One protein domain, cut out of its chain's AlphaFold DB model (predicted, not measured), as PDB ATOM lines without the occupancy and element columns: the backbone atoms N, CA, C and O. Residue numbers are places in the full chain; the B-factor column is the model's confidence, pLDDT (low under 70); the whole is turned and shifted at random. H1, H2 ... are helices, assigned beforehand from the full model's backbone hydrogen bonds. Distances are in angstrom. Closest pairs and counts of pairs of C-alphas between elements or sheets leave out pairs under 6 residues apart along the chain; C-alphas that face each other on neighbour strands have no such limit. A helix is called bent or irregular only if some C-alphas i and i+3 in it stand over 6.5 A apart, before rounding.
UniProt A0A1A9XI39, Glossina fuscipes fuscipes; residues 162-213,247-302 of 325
ATOM      1  N   ALA A 162     -47.464 -15.797 -23.665       88.31
ATOM      2  CA  ALA A 162     -46.514 -16.859 -23.363       88.31
ATOM      3  C   ALA A 162     -45.217 -16.655 -24.162       88.31
ATOM      4  O   ALA A 162     -44.146 -16.765 -23.588       88.31
ATOM      5  N   ASN A 163     -45.325 -16.221 -25.424       90.62
ATOM      6  CA  ASN A 163     -44.198 -16.045 -26.349       90.62
ATOM      7  C   ASN A 163     -43.959 -14.560 -26.670       90.62
ATOM      8  O   ASN A 163     -44.119 -14.107 -27.810       90.62
ATOM      9  N   LYS A 164     -43.669 -13.762 -25.635       93.88
ATOM     10  CA  LYS A 164     -43.613 -12.290 -25.752       93.88
ATOM     11  C   LYS A 164     -42.485 -11.825 -26.664       93.88
ATOM     12  O   LYS A 164     -42.658 -10.851 -27.395       93.88
ATOM     13  N   THR A 165     -41.338 -12.498 -26.605       92.94
ATOM     14  CA  THR A 165     -40.152 -12.121 -27.380       92.94
ATOM     15  C   THR A 165     -40.398 -12.399 -28.848       92.94
ATOM     16  O   THR A 165     -40.249 -11.498 -29.672       92.94
ATOM     17  N   LEU A 166     -40.876 -13.602 -29.162       91.31
ATOM     18  CA  LEU A 166     -41.239 -13.982 -30.519       91.31
ATOM     19  C   LEU A 166     -42.309 -13.053 -31.109       91.31
ATOM     20  O   LEU A 166     -42.140 -12.541 -32.216       91.31
ATOM     21  N   HIS A 167     -43.377 -12.771 -30.352       93.31
ATOM     22  CA  HIS A 167     -44.434 -11.838 -30.759       93.31
ATOM     23  C   HIS A 167     -43.871 -10.454 -31.096       93.31
ATOM     24  O   HIS A 167     -44.136  -9.921 -32.176       93.31
ATOM     25  N   THR A 168     -43.070  -9.879 -30.197       94.94
ATOM     26  CA  THR A 168     -42.500  -8.539 -30.379       94.94
ATOM     27  C   THR A 168     -41.538  -8.480 -31.561       94.94
ATOM     28  O   THR A 168     -41.585  -7.510 -32.315       94.94
ATOM     29  N   VAL A 169     -40.728  -9.518 -31.794       93.94
ATOM     30  CA  VAL A 169     -39.824  -9.567 -32.954       93.94
ATOM     31  C   VAL A 169     -40.604  -9.670 -34.268       93.94
ATOM     32  O   VAL A 169     -40.388  -8.850 -35.158       93.94
ATOM     33  N   ILE A 170     -41.556 -10.606 -34.391       92.25
ATOM     34  CA  ILE A 170     -42.350 -10.802 -35.622       92.25
ATOM     35  C   ILE A 170     -43.078  -9.515 -36.013       92.25
ATOM     36  O   ILE A 170     -42.969  -9.025 -37.142       92.25
ATOM     37  N   TYR A 171     -43.831  -8.946 -35.074       94.56
ATOM     38  CA  TYR A 171     -44.596  -7.739 -35.351       94.56
ATOM     39  C   TYR A 171     -43.701  -6.499 -35.439       94.56
ATOM     40  O   TYR A 171     -44.044  -5.565 -36.159       94.56
ATOM     41  N   GLY A 172     -42.540  -6.486 -34.784       95.56
ATOM     42  CA  GLY A 172     -41.567  -5.411 -34.931       95.56
ATOM     43  C   GLY A 172     -40.995  -5.343 -36.348       95.56
ATOM     44  O   GLY A 172     -41.023  -4.291 -36.985       95.56
ATOM     45  N   VAL A 173     -40.585  -6.493 -36.888       94.06
ATOM     46  CA  VAL A 173     -40.138  -6.626 -38.283       94.06
ATOM     47  C   VAL A 173     -41.260  -6.240 -39.247       94.06
ATOM     48  O   VAL A 173     -41.060  -5.410 -40.133       94.06
ATOM     49  N   GLY A 174     -42.471  -6.772 -39.047       92.19
ATOM     50  CA  GLY A 174     -43.624  -6.431 -39.883       92.19
ATOM     51  C   GLY A 174     -43.972  -4.937 -39.850       92.19
ATOM     52  O   GLY A 174     -44.355  -4.372 -40.872       92.19
ATOM     53  N   ALA A 175     -43.806  -4.275 -38.704       95.38
ATOM     54  CA  ALA A 175     -44.040  -2.841 -38.581       95.38
ATOM     55  C   ALA A 175     -43.020  -2.015 -39.386       95.38
ATOM     56  O   ALA A 175     -43.432  -1.062 -40.050       95.38
ATOM     57  N   LEU A 176     -41.740  -2.416 -39.405       95.06
ATOM     58  CA  LEU A 176     -40.705  -1.802 -40.253       95.06
ATOM     59  C   LEU A 176     -40.933  -2.051 -41.754       95.06
ATOM     60  O   LEU A 176     -40.574  -1.215 -42.580       95.06
ATOM     61  N   PHE A 177     -41.581  -3.158 -42.123       92.19
ATOM     62  CA  PHE A 177     -42.054  -3.402 -43.493       92.19
ATOM     63  C   PHE A 177     -43.335  -2.633 -43.861       92.19
ATOM     64  O   PHE A 177     -43.851  -2.794 -44.964       92.19
ATOM     65  N   GLY A 178     -43.868  -1.799 -42.964       89.81
ATOM     66  CA  GLY A 178     -45.068  -1.006 -43.232       89.81
ATOM     67  C   GLY A 178     -46.382  -1.779 -43.076       89.81
ATOM     68  O   GLY A 178     -47.433  -1.301 -43.503       89.81
ATOM     69  N   MET A 179     -46.370  -2.974 -42.476       88.25
ATOM     70  CA  MET A 179     -47.595  -3.744 -42.267       88.25
ATOM     71  C   MET A 179     -48.447  -3.096 -41.169       88.25
ATOM     72  O   MET A 179     -48.140  -3.212 -39.980       88.25
ATOM     73  N   GLN A 180     -49.574  -2.487 -41.547       90.31
ATOM     74  CA  GLN A 180     -50.485  -1.813 -40.607       90.31
ATOM     75  C   GLN A 180     -50.955  -2.717 -39.458       90.31
ATOM     76  O   GLN A 180     -51.044  -2.277 -38.310       90.31
ATOM     77  N   ARG A 181     -51.219  -4.006 -39.736       88.44
ATOM     78  CA  ARG A 181     -51.583  -4.992 -38.700       88.44
ATOM     79  C   ARG A 181     -50.522  -5.064 -37.602       88.44
ATOM     80  O   ARG A 181     -50.862  -5.158 -36.427       88.44
ATOM     81  N   SER A 182     -49.254  -5.017 -37.992       92.81
ATOM     82  CA  SER A 182     -48.123  -5.142 -37.083       92.81
ATOM     83  C   SER A 182     -47.865  -3.857 -36.306       92.81
ATOM     84  O   SER A 182     -47.671  -3.907 -35.096       92.81
ATOM     85  N   GLN A 183     -47.986  -2.703 -36.964       94.50
ATOM     86  CA  GLN A 183     -47.872  -1.385 -36.326       94.50
ATOM     87  C   GLN A 183     -48.913  -1.183 -35.215       94.50
ATOM     88  O   GLN A 183     -48.619  -0.587 -34.177       94.50
ATOM     89  N   ARG A 184     -50.121  -1.731 -35.399       93.44
ATOM     90  CA  ARG A 184     -51.231  -1.659 -34.436       93.44
ATOM     91  C   ARG A 184     -51.289  -2.831 -33.448       93.44
ATOM     92  O   ARG A 184     -52.196  -2.860 -32.617       93.44
ATOM     93  N   SER A 185     -50.371  -3.794 -33.536       93.56
ATOM     94  CA  SER A 185     -50.309  -4.932 -32.610       93.56
ATOM     95  C   SER A 185     -49.906  -4.462 -31.211       93.56
ATOM     96  O   SER A 185     -49.100  -3.540 -31.083       93.56
ATOM     97  N   ASN A 186     -50.450  -5.085 -30.163       93.88
ATOM     98  CA  ASN A 186     -50.115  -4.740 -28.781       93.88
ATOM     99  C   ASN A 186     -48.636  -5.019 -28.510       93.88
ATOM    100  O   ASN A 186     -48.136  -6.105 -28.822       93.88
ATOM    101  N   PHE A 187     -47.958  -4.055 -27.894       96.00
ATOM    102  CA  PHE A 187     -46.597  -4.237 -27.425       96.00
ATOM    103  C   PHE A 187     -46.597  -5.061 -26.139       96.00
ATOM    104  O   PHE A 187     -47.214  -4.689 -25.139       96.00
ATOM    105  N   LEU A 188     -45.899  -6.193 -26.173       93.69
ATOM    106  CA  LEU A 188     -45.674  -7.039 -25.010       93.69
ATOM    107  C   LEU A 188     -44.197  -6.948 -24.664       93.69
ATOM    108  O   LEU A 188     -43.363  -7.355 -25.469       93.69
ATOM    109  N   SER A 189     -43.879  -6.416 -23.483       92.88
ATOM    110  CA  SER A 189     -42.482  -6.263 -23.078       92.88
ATOM    111  C   SER A 189     -41.792  -7.635 -23.067       92.88
ATOM    112  O   SER A 189     -42.192  -8.492 -22.267       92.88
ATOM    113  N   PRO A 190     -40.793  -7.870 -23.941       91.56
ATOM    114  CA  PRO A 190     -39.952  -9.055 -23.876       91.56
ATOM    115  C   PRO A 190     -39.058  -9.000 -22.630       91.56
ATOM    116  O   PRO A 190     -38.979  -7.968 -21.958       91.56
ATOM    117  N   GLY A 191     -38.368 -10.107 -22.339       88.00
ATOM    118  CA  GLY A 191     -37.387 -10.158 -21.249       88.00
ATOM    119  C   GLY A 191     -36.231  -9.172 -21.451       88.00
ATOM    120  O   GLY A 191     -35.871  -8.456 -20.524       88.00
ATOM    121  N   SER A 192     -35.713  -9.067 -22.683       92.69
ATOM    122  CA  SER A 192     -34.707  -8.070 -23.069       92.69
ATOM    123  C   SER A 192     -35.179  -7.242 -24.263       92.69
ATOM    124  O   SER A 192     -35.337  -7.746 -25.378       92.69
ATOM    125  N   LEU A 193     -35.390  -5.945 -24.025       93.94
ATOM    126  CA  LEU A 193     -35.770  -4.978 -25.057       93.94
ATOM    127  C   LEU A 193     -34.652  -4.756 -26.075       93.94
ATOM    128  O   LEU A 193     -34.920  -4.685 -27.272       93.94
ATOM    129  N   THR A 194     -33.409  -4.692 -25.599       94.31
ATOM    130  CA  THR A 194     -32.212  -4.515 -26.425       94.31
ATOM    131  C   THR A 194     -32.040  -5.682 -27.390       94.31
ATOM    132  O   THR A 194     -31.917  -5.469 -28.593       94.31
ATOM    133  N   HIS A 195     -32.126  -6.922 -26.901       91.50
ATOM    134  CA  HIS A 195     -31.974  -8.103 -27.755       91.50
ATOM    135  C   HIS A 195     -33.100  -8.215 -28.788       91.50
ATOM    136  O   HIS A 195     -32.842  -8.524 -29.951       91.50
ATOM    137  N   ALA A 196     -34.340  -7.901 -28.398       93.62
ATOM    138  CA  ALA A 196     -35.455  -7.848 -29.338       93.62
ATOM    139  C   ALA A 196     -35.239  -6.771 -30.417       93.62
ATOM    140  O   ALA A 196     -35.449  -7.047 -31.597       93.62
ATOM    141  N   ALA A 197     -34.782  -5.572 -30.036       95.94
ATOM    142  CA  ALA A 197     -34.511  -4.480 -30.969       95.94
ATOM    143  C   ALA A 197     -33.390  -4.829 -31.962       95.94
ATOM    144  O   ALA A 197     -33.578  -4.660 -33.169       95.94
ATOM    145  N   ILE A 198     -32.272  -5.379 -31.474       94.69
ATOM    146  CA  ILE A 198     -31.161  -5.860 -32.310       94.69
ATOM    147  C   ILE A 198     -31.678  -6.888 -33.319       94.69
ATOM    148  O   ILE A 198     -31.445  -6.742 -34.518       94.69
ATOM    149  N   ASN A 199     -32.432  -7.892 -32.863       93.50
ATOM    150  CA  ASN A 199     -32.922  -8.945 -33.744       93.50
ATOM    151  C   ASN A 199     -33.876  -8.394 -34.824       93.50
ATOM    152  O   ASN A 199     -33.694  -8.654 -36.012       93.50
ATOM    153  N   ILE A 200     -34.827  -7.536 -34.439       95.50
ATOM    154  CA  ILE A 200     -35.722  -6.843 -35.383       95.50
ATOM    155  C   ILE A 200     -34.918  -6.069 -36.437       95.50
ATOM    156  O   ILE A 200     -35.222  -6.162 -37.629       95.50
ATOM    157  N   ALA A 201     -33.895  -5.318 -36.016       95.31
ATOM    158  CA  ALA A 201     -33.058  -4.533 -36.915       95.31
ATOM    159  C   ALA A 201     -32.299  -5.424 -37.909       95.31
ATOM    160  O   ALA A 201     -32.325  -5.147 -39.105       95.31
ATOM    161  N   ILE A 202     -31.680  -6.514 -37.446       92.69
ATOM    162  CA  ILE A 202     -30.930  -7.444 -38.306       92.69
ATOM    163  C   ILE A 202     -31.853  -8.102 -39.329       92.69
ATOM    164  O   ILE A 202     -31.553  -8.072 -40.525       92.69
ATOM    165  N   ILE A 203     -32.992  -8.648 -38.885       90.62
ATOM    166  CA  ILE A 203     -33.956  -9.314 -39.771       90.62
ATOM    167  C   ILE A 203     -34.468  -8.332 -40.827       90.62
ATOM    168  O   ILE A 203     -34.496  -8.661 -42.015       90.62
ATOM    169  N   TYR A 204     -34.845  -7.118 -40.416       92.69
ATOM    170  CA  TYR A 204     -35.310  -6.089 -41.342       92.69
ATOM    171  C   TYR A 204     -34.218  -5.698 -42.344       92.69
ATOM    172  O   TYR A 204     -34.454  -5.728 -43.551       92.69
ATOM    173  N   LEU A 205     -33.013  -5.369 -41.873       91.38
ATOM    174  CA  LEU A 205     -31.908  -4.938 -42.732       91.38
ATOM    175  C   LEU A 205     -31.487  -6.026 -43.725       91.38
ATOM    176  O   LEU A 205     -31.174  -5.700 -44.869       91.38
ATOM    177  N   GLY A 206     -31.539  -7.293 -43.310       87.12
ATOM    178  CA  GLY A 206     -31.255  -8.450 -44.154       87.12
ATOM    179  C   GLY A 206     -32.309  -8.729 -45.224       87.12
ATOM    180  O   GLY A 206     -31.976  -9.183 -46.314       87.12
ATOM    181  N   ASN A 207     -33.582  -8.431 -44.943       83.81
ATOM    182  CA  ASN A 207     -34.697  -8.787 -45.828       83.81
ATOM    183  C   ASN A 207     -35.316  -7.598 -46.581       83.81
ATOM    184  O   ASN A 207     -36.126  -7.812 -47.480       83.81
ATOM    185  N   ARG A 208     -34.934  -6.349 -46.284       82.94
ATOM    186  CA  ARG A 208     -35.507  -5.147 -46.928       82.94
ATOM    187  C   ARG A 208     -35.333  -5.096 -48.447       82.94
ATOM    188  O   ARG A 208     -36.157  -4.506 -49.134       82.94
ATOM    189  N   HIS A 209     -34.272  -5.720 -48.956       71.38
ATOM    190  CA  HIS A 209     -33.969  -5.814 -50.389       71.38
ATOM    191  C   HIS A 209     -34.482  -7.117 -51.018       71.38
ATOM    192  O   HIS A 209     -34.280  -7.360 -52.203       71.38
ATOM    193  N   GLY A 210     -35.164  -7.960 -50.237       55.19
ATOM    194  CA  GLY A 210     -35.577  -9.316 -50.594       55.19
ATOM    195  C   GLY A 210     -36.760  -9.417 -51.559       55.19
ATOM    196  O   GLY A 210     -37.418 -10.459 -51.591       55.19
ATOM    197  N   ALA A 211     -37.055  -8.383 -52.353       54.25
ATOM    198  CA  ALA A 211     -38.022  -8.500 -53.438       54.25
ATOM    199  C   ALA A 211     -37.447  -9.436 -54.512       54.25
ATOM    200  O   ALA A 211     -36.745  -9.013 -55.429       54.25
ATOM    201  N   SER A 212     -37.735 -10.735 -54.393       49.97
ATOM    202  CA  SER A 212     -37.421 -11.728 -55.419       49.97
ATOM    203  C   SER A 212     -38.324 -11.494 -56.631       49.97
ATOM    204  O   SER A 212     -39.348 -12.157 -56.811       49.97
ATOM    205  N   LEU A 213     -37.954 -10.527 -57.469       53.91
ATOM    206  CA  LEU A 213     -38.589 -10.288 -58.758       53.91
ATOM    207  C   LEU A 213     -38.205 -11.431 -59.707       53.91
ATOM    208  O   LEU A 213     -37.175 -11.402 -60.376       53.91
ATOM    209  N   SER A 247     -28.229 -12.580 -53.758       42.44
ATOM    210  CA  SER A 247     -28.130 -13.695 -52.798       42.44
ATOM    211  C   SER A 247     -26.946 -13.543 -51.843       42.44
ATOM    212  O   SER A 247     -27.022 -14.008 -50.713       42.44
ATOM    213  N   THR A 248     -25.894 -12.826 -52.237       44.97
ATOM    214  CA  THR A 248     -24.835 -12.360 -51.330       44.97
ATOM    215  C   THR A 248     -25.300 -11.155 -50.509       44.97
ATOM    216  O   THR A 248     -24.951 -11.064 -49.335       44.97
ATOM    217  N   ASN A 249     -26.166 -10.282 -51.052       44.91
ATOM    218  CA  ASN A 249     -26.803  -9.189 -50.298       44.91
ATOM    219  C   ASN A 249     -28.002  -9.642 -49.445       44.91
ATOM    220  O   ASN A 249     -28.225  -9.100 -48.363       44.91
ATOM    221  N   ARG A 250     -28.761 -10.653 -49.882       56.94
ATOM    222  CA  ARG A 250     -29.700 -11.429 -49.061       56.94
ATOM    223  C   ARG A 250     -28.879 -12.480 -48.327       56.94
ATOM    224  O   ARG A 250     -29.003 -13.669 -48.600       56.94
ATOM    225  N   GLY A 251     -28.000 -12.019 -47.440       60.56
ATOM    226  CA  GLY A 251     -27.196 -12.917 -46.626       60.56
ATOM    227  C   GLY A 251     -28.114 -13.948 -45.974       60.56
ATOM    228  O   GLY A 251     -29.181 -13.594 -45.462       60.56
ATOM    229  N   SER A 252     -27.723 -15.222 -46.027       74.44
ATOM    230  CA  SER A 252     -28.367 -16.246 -45.205       74.44
ATOM    231  C   SER A 252     -28.428 -15.758 -43.758       74.44
ATOM    232  O   SER A 252     -27.606 -14.933 -43.341       74.44
ATOM    233  N   ALA A 253     -29.379 -16.260 -42.972       80.88
ATOM    234  CA  ALA A 253     -29.467 -15.875 -41.567       80.88
ATOM    235  C   ALA A 253     -28.115 -16.063 -40.848       80.88
ATOM    236  O   ALA A 253     -27.693 -15.193 -40.092       80.88
ATOM    237  N   THR A 254     -27.370 -17.120 -41.199       81.38
ATOM    238  CA  THR A 254     -25.986 -17.351 -40.764       81.38
ATOM    239  C   THR A 254     -25.024 -16.245 -41.200       81.38
ATOM    240  O   THR A 254     -24.281 -15.740 -40.370       81.38
ATOM    241  N   ALA A 255     -25.020 -15.840 -42.475       83.62
ATOM    242  CA  ALA A 255     -24.107 -14.808 -42.968       83.62
ATOM    243  C   ALA A 255     -24.369 -13.444 -42.312       83.62
ATOM    244  O   ALA A 255     -23.430 -12.733 -41.952       83.62
ATOM    245  N   LEU A 256     -25.642 -13.091 -42.118       86.00
ATOM    246  CA  LEU A 256     -26.017 -11.876 -41.398       86.00
ATOM    247  C   LEU A 256     -25.639 -11.967 -39.923       86.00
ATOM    248  O   LEU A 256     -25.078 -11.011 -39.395       86.00
ATOM    249  N   PHE A 257     -25.889 -13.107 -39.280       87.19
ATOM    250  CA  PHE A 257     -25.455 -13.333 -37.909       87.19
ATOM    251  C   PHE A 257     -23.945 -13.144 -37.776       87.19
ATOM    252  O   PHE A 257     -23.527 -12.353 -36.940       87.19
ATOM    253  N   THR A 258     -23.132 -13.773 -38.633       86.69
ATOM    254  CA  THR A 258     -21.671 -13.608 -38.629       86.69
ATOM    255  C   THR A 258     -21.279 -12.142 -38.812       86.69
ATOM    256  O   THR A 258     -20.548 -11.611 -37.983       86.69
ATOM    257  N   LYS A 259     -21.849 -11.448 -39.812       89.12
ATOM    258  CA  LYS A 259     -21.586 -10.018 -40.063       89.12
ATOM    259  C   LYS A 259     -21.810  -9.164 -38.810       89.12
ATOM    260  O   LYS A 259     -21.006  -8.280 -38.521       89.12
ATOM    261  N   TYR A 260     -22.929  -9.356 -38.113       90.56
ATOM    262  CA  TYR A 260     -23.233  -8.561 -36.924       90.56
ATOM    263  C   TYR A 260     -22.462  -9.048 -35.699       90.56
ATOM    264  O   TYR A 260     -22.017  -8.215 -34.920       90.56
ATOM    265  N   ASN A 261     -22.224 -10.348 -35.550       89.38
ATOM    266  CA  ASN A 261     -21.412 -10.903 -34.473       89.38
ATOM    267  C   ASN A 261     -19.972 -10.360 -34.504       89.38
ATOM    268  O   ASN A 261     -19.463  -9.949 -33.463       89.38
ATOM    269  N   ASP A 262     -19.365 -10.239 -35.690       89.94
ATOM    270  CA  ASP A 262     -18.028  -9.646 -35.879       89.94
ATOM    271  C   ASP A 262     -17.959  -8.179 -35.423       89.94
ATOM    272  O   ASP A 262     -16.898  -7.665 -35.069       89.94
ATOM    273  N   ARG A 263     -19.110  -7.505 -35.385       90.25
ATOM    274  CA  ARG A 263     -19.274  -6.116 -34.940       90.25
ATOM    275  C   ARG A 263     -19.808  -6.015 -33.513       90.25
ATOM    276  O   ARG A 263     -20.268  -4.949 -33.115       90.25
ATOM    277  N   ASN A 264     -19.808  -7.115 -32.751       89.75
ATOM    278  CA  ASN A 264     -20.492  -7.230 -31.459       89.75
ATOM    279  C   ASN A 264     -21.920  -6.667 -31.526       89.75
ATOM    280  O   ASN A 264     -22.316  -5.853 -30.704       89.75
ATOM    281  N   PHE A 265     -22.665  -7.036 -32.564       91.44
ATOM    282  CA  PHE A 265     -24.032  -6.602 -32.851       91.44
ATOM    283  C   PHE A 265     -24.245  -5.083 -32.924       91.44
ATOM    284  O   PHE A 265     -25.385  -4.627 -32.855       91.44
ATOM    285  N   ALA A 266     -23.179  -4.299 -33.106       93.25
ATOM    286  CA  ALA A 266     -23.255  -2.859 -33.296       93.25
ATOM    287  C   ALA A 266     -23.728  -2.493 -34.712       93.25
ATOM    288  O   ALA A 266     -23.411  -3.165 -35.697       93.25
ATOM    289  N   PHE A 267     -24.465  -1.387 -34.813       93.94
ATOM    290  CA  PHE A 267     -24.962  -0.828 -36.068       93.94
ATOM    291  C   PHE A 267     -24.164   0.415 -36.448       93.94
ATOM    292  O   PHE A 267     -23.776   1.214 -35.593       93.94
ATOM    293  N   ASN A 268     -23.904   0.582 -37.747       94.62
ATOM    294  CA  ASN A 268     -23.178   1.756 -38.230       94.62
ATOM    295  C   ASN A 268     -24.157   2.919 -38.432       94.62
ATOM    296  O   ASN A 268     -25.380   2.748 -38.451       94.62
ATOM    297  N   GLN A 269     -23.620   4.125 -38.604       93.88
ATOM    298  CA  GLN A 269     -24.457   5.314 -38.740       93.88
ATOM    299  C   GLN A 269     -25.375   5.252 -39.974       93.88
ATOM    300  O   GLN A 269     -26.483   5.787 -39.940       93.88
ATOM    301  N   GLU A 270     -24.957   4.588 -41.053       93.12
ATOM    302  CA  GLU A 270     -25.774   4.427 -42.261       93.12
ATOM    303  C   GLU A 270     -27.001   3.540 -42.015       93.12
ATOM    304  O   GLU A 270     -28.115   3.914 -42.394       93.12
ATOM    305  N   GLU A 271     -26.815   2.409 -41.332       94.62
ATOM    306  CA  GLU A 271     -27.863   1.476 -40.910       94.62
ATOM    307  C   GLU A 271     -28.844   2.167 -39.951       94.62
ATOM    308  O   GLU A 271     -30.059   2.084 -40.141       94.62
ATOM    309  N   ILE A 272     -28.342   2.948 -38.986       96.19
ATOM    310  CA  ILE A 272     -29.183   3.744 -38.077       96.19
ATOM    311  C   ILE A 272     -29.971   4.820 -38.832       96.19
ATOM    312  O   ILE A 272     -31.180   4.961 -38.634       96.19
ATOM    313  N   ASN A 273     -29.325   5.579 -39.720       95.25
ATOM    314  CA  ASN A 273     -29.982   6.624 -40.513       95.25
ATOM    315  C   ASN A 273     -31.056   6.048 -41.436       95.25
ATOM    316  O   ASN A 273     -32.078   6.679 -41.709       95.25
ATOM    317  N   LEU A 274     -30.820   4.849 -41.951       94.69
ATOM    318  CA  LEU A 274     -31.802   4.116 -42.716       94.69
ATOM    319  C   LEU A 274     -32.993   3.694 -41.850       94.69
ATOM    320  O   LEU A 274     -34.126   3.962 -42.237       94.69
ATOM    321  N   LEU A 275     -32.754   3.073 -40.693       96.50
ATOM    322  CA  LEU A 275     -33.829   2.670 -39.786       96.50
ATOM    323  C   LEU A 275     -34.670   3.876 -39.364       96.50
ATOM    324  O   LEU A 275     -35.891   3.800 -39.406       96.50
ATOM    325  N   ARG A 276     -34.049   5.026 -39.068       97.19
ATOM    326  CA  ARG A 276     -34.769   6.284 -38.797       97.19
ATOM    327  C   ARG A 276     -35.684   6.697 -39.953       97.19
ATOM    328  O   ARG A 276     -36.835   7.055 -39.716       97.19
ATOM    329  N   ARG A 277     -35.200   6.613 -41.200       96.19
ATOM    330  CA  ARG A 277     -36.018   6.886 -42.394       96.19
ATOM    331  C   ARG A 277     -37.195   5.922 -42.496       96.19
ATOM    332  O   ARG A 277     -38.313   6.372 -42.714       96.19
ATOM    333  N   THR A 278     -36.984   4.628 -42.275       96.06
ATOM    334  CA  THR A 278     -38.073   3.641 -42.276       96.06
ATOM    335  C   THR A 278     -39.083   3.912 -41.166       96.06
ATOM    336  O   THR A 278     -40.280   3.918 -41.411       96.06
ATOM    337  N   ILE A 279     -38.626   4.194 -39.951       96.88
ATOM    338  CA  ILE A 279     -39.495   4.478 -38.806       96.88
ATOM    339  C   ILE A 279     -40.343   5.727 -39.050       96.88
ATOM    340  O   ILE A 279     -41.496   5.760 -38.640       96.88
ATOM    341  N   SER A 280     -39.826   6.720 -39.780       95.69
ATOM    342  CA  SER A 280     -40.609   7.908 -40.140       95.69
ATOM    343  C   SER A 280     -41.832   7.610 -41.021       95.69
ATOM    344  O   SER A 280     -42.755   8.419 -41.064       95.69
ATOM    345  N   THR A 281     -41.878   6.453 -41.697       94.19
ATOM    346  CA  THR A 281     -43.049   6.023 -42.483       94.19
ATOM    347  C   THR A 281     -44.084   5.272 -41.643       94.19
ATOM    348  O   THR A 281     -45.222   5.079 -42.081       94.19
ATOM    349  N   VAL A 282     -43.717   4.862 -40.425       94.06
ATOM    350  CA  VAL A 282     -44.616   4.213 -39.472       94.06
ATOM    351  C   VAL A 282     -45.542   5.276 -38.890       94.06
ATOM    352  O   VAL A 282     -45.147   6.113 -38.083       94.06
ATOM    353  N   THR A 283     -46.794   5.243 -39.326       91.69
ATOM    354  CA  THR A 283     -47.836   6.205 -38.954       91.69
ATOM    355  C   THR A 283     -49.006   5.483 -38.288       91.69
ATOM    356  O   THR A 283     -49.035   4.254 -38.241       91.69
ATOM    357  N   ASP A 284     -49.953   6.240 -37.725       89.12
ATOM    358  CA  ASP A 284     -51.229   5.702 -37.224       89.12
ATOM    359  C   ASP A 284     -51.082   4.560 -36.190       89.12
ATOM    360  O   ASP A 284     -51.710   3.493 -36.243       89.12
ATOM    361  N   CYS A 285     -50.174   4.783 -35.241       91.12
ATOM    362  CA  CYS A 285     -49.886   3.854 -34.158       91.12
ATOM    363  C   CYS A 285     -50.773   4.141 -32.946       91.12
ATOM    364  O   CYS A 285     -50.880   5.282 -32.500       91.12
ATOM    365  N   ARG A 286     -51.362   3.087 -32.373       92.00
ATOM    366  CA  ARG A 286     -52.099   3.179 -31.108       92.00
ATOM    367  C   ARG A 286     -51.133   3.314 -29.935       92.00
ATOM    368  O   ARG A 286     -50.013   2.806 -29.980       92.00
ATOM    369  N   GLU A 287     -51.590   3.929 -28.851       90.88
ATOM    370  CA  GLU A 287     -50.846   3.909 -27.593       90.88
ATOM    371  C   GLU A 287     -50.584   2.453 -27.167       90.88
ATOM    372  O   GLU A 287     -51.450   1.587 -27.314       90.88
ATOM    373  N   ARG A 288     -49.374   2.168 -26.668       93.25
ATOM    374  CA  ARG A 288     -48.925   0.813 -26.286       93.25
ATOM    375  C   ARG A 288     -48.906  -0.207 -27.435       93.25
ATOM    376  O   ARG A 288     -48.871  -1.413 -27.182       93.25
ATOM    377  N   SER A 289     -48.908   0.240 -28.692       96.38
ATOM    378  CA  SER A 289     -48.668  -0.641 -29.833       96.38
ATOM    379  C   SER A 289     -47.175  -0.825 -30.115       96.38
ATOM    380  O   SER A 289     -46.333  -0.028 -29.698       96.38
ATOM    381  N   ILE A 290     -46.836  -1.870 -30.871       96.81
ATOM    382  CA  ILE A 290     -45.467  -2.124 -31.339       96.81
ATOM    383  C   ILE A 290     -44.980  -0.985 -32.231       96.81
ATOM    384  O   ILE A 290     -43.837  -0.559 -32.100       96.81
ATOM    385  N   GLY A 291     -45.850  -0.442 -33.086       96.56
ATOM    386  CA  GLY A 291     -45.530   0.737 -33.888       96.56
ATOM    387  C   GLY A 291     -45.173   1.952 -33.027       96.56
ATOM    388  O   GLY A 291     -44.187   2.623 -33.312       96.56
ATOM    389  N   HIS A 292     -45.899   2.189 -31.926       97.31
ATOM    390  CA  HIS A 292     -45.577   3.270 -30.990       97.31
ATOM    391  C   HIS A 292     -44.238   3.045 -30.271       97.31
ATOM    392  O   HIS A 292     -43.440   3.970 -30.134       97.31
ATOM    393  N   TRP A 293     -43.945   1.815 -29.847       97.56
ATOM    394  CA  TRP A 293     -42.636   1.483 -29.272       97.56
ATOM    395  C   TRP A 293     -41.492   1.667 -30.286       97.56
ATOM    396  O   TRP A 293     -40.442   2.214 -29.943       97.56
ATOM    397  N   ILE A 294     -41.710   1.289 -31.551       97.12
ATOM    398  CA  ILE A 294     -40.736   1.477 -32.634       97.12
ATOM    399  C   ILE A 294     -40.425   2.954 -32.875       97.12
ATOM    400  O   ILE A 294     -39.261   3.324 -33.024       97.12
ATOM    401  N   THR A 295     -41.440   3.811 -32.903       96.94
ATOM    402  CA  THR A 295     -41.243   5.238 -33.188       96.94
ATOM    403  C   THR A 295     -40.610   6.004 -32.031       96.94
ATOM    404  O   THR A 295     -39.964   7.023 -32.267       96.94
ATOM    405  N   THR A 296     -40.745   5.515 -30.796       96.19
ATOM    406  CA  THR A 296     -40.290   6.224 -29.588       96.19
ATOM    407  C   THR A 296     -38.977   5.698 -29.012       96.19
ATOM    408  O   THR A 296     -38.141   6.490 -28.592       96.19
ATOM    409  N   THR A 297     -38.791   4.375 -28.968       96.56
ATOM    410  CA  THR A 297     -37.781   3.735 -28.100       96.56
ATOM    411  C   THR A 297     -36.811   2.841 -28.869       96.56
ATOM    412  O   THR A 297     -35.683   2.620 -28.443       96.56
ATOM    413  N   PHE A 298     -37.213   2.304 -30.021       96.81
ATOM    414  CA  PHE A 298     -36.437   1.270 -30.711       96.81
ATOM    415  C   PHE A 298     -35.014   1.697 -31.093       96.81
ATOM    416  O   PHE A 298     -34.073   0.959 -30.823       96.81
ATOM    417  N   ILE A 299     -34.821   2.896 -31.657       96.31
ATOM    418  CA  ILE A 299     -33.484   3.358 -32.082       96.31
ATOM    419  C   ILE A 299     -32.531   3.537 -30.898       96.31
ATOM    420  O   ILE A 299     -31.343   3.267 -31.038       96.31
ATOM    421  N   THR A 300     -33.025   3.972 -29.736       95.56
ATOM    422  CA  THR A 300     -32.173   4.210 -28.558       95.56
ATOM    423  C   THR A 300     -31.663   2.919 -27.926       95.56
ATOM    424  O   THR A 300     -30.735   2.960 -27.129       95.56
ATOM    425  N   LEU A 301     -32.277   1.784 -28.265       95.31
ATOM    426  CA  LEU A 301     -31.874   0.460 -27.800       95.31
ATOM    427  C   LEU A 301     -30.816  -0.189 -28.700       95.31
ATOM    428  O   LEU A 301     -30.289  -1.238 -28.340       95.31
ATOM    429  N   LEU A 302     -30.526   0.383 -29.873       94.94
ATOM    430  CA  LEU A 302     -29.562  -0.199 -30.801       94.94
ATOM    431  C   LEU A 302     -28.136   0.248 -30.445       94.94
ATOM    432  O   LEU A 302     -27.876   1.452 -30.395       94.94
TER     433      LEU A 302
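What this domain is: This is residues 162 to 213 and 247 to 302 of the 325 residues of a protein of Glossina fuscipes fuscipes (UniProt A0A1A9XI39). The longest helix, H3, stands beside H1 at a steep tilt, and together they make one layer; a helical hairpin of H5 and H6 crosses over one side of this pair, nearly at right angles to it. H2 packs beside H1 and H6 at one end of the longest axis, while H4 caps the other end near the last turns of H3. The printed part has 108 residues with six named helices, H1 to H6 in chain order, and no named strand, and its class is all helix. It is compact, with a radius of gyration of the C-alphas of 13.4 A and spans of 38 by 33 by 27 A.

Where its parts are: Find C-alpha 193 at (-35.770, -4.978, -25.057); from there H3, residues 193 to 207, runs 21.1 A to C-alpha 207 at (-34.697, -8.787, -45.828). Go back to Lys 164 for H1, residues 164 to 176, 18.1 A long, and then to H2, residues 180 to 183. Past the cut, look for H4 at residues 253 to 261, 11.8 A long, and H5 at residues 269 to 279, 15.1 A long. H6, residues 290 to 301, is 14.3 A long and ends with C-alpha 301 at (-31.874, 0.460, -27.800); it is irregular, with C-alphas 296 and 299 7.8 A apart.

How they stand to each other: Start at H3, which touches H1 at a steep tilt of 43 degrees, the same way; the closest C-alphas, of Val 173 and Ile 200, are 5.3 A apart. H6 is the hub and touches four helices. It is about perpendicular to H3, at 78 degrees, and residues 298 to 301 alone touch H3, with the C-alphas of Thr 194 and Leu 301 closest at 5.2 A. It touches H1 with residues 290 to 294 alone, and the closest C-alphas, of Ala 175 and Gly 291, are 6.1 A apart. Gly 291 also comes closest to H2, its C-alpha 4.0 A from that of Gln 183. H5 and H6 form a hairpin at a shallow tilt of 15 degrees, opposite ways, with the C-alphas of Ile 279 and Thr 295 closest at 5.9 A. H5 is close to H3 but not clearly touching it, with the C-alphas of Ala 201 and Leu 275 7.8 A apart. H3 and H4 only just touch, with 3 pairs of C-alphas within 8 A, the closest being Gly 206 and Leu 256 at 6.8 A. H4 and H6 are apart. In H1, H3, H4 and H5 every O i to N i+4 pair is within hydrogen-bond range; in H6 4 of 8 are, and H2 is too short for such a pair.

The domain as a whole: Look for the two C-alphas farthest apart at Thr 248 and Glu 287, 38.8 A. Residues 214 to 246 are not printed, and C-alphas 213 and 247 are 12.5 A apart across this cut, on the link from H3 to H4. Of the links printed whole, H1 to H2 is tight and the others are short. The mean pLDDT of the printed part is 88.9; look for values under 70 at residues 210 to 213 and 247 to 251.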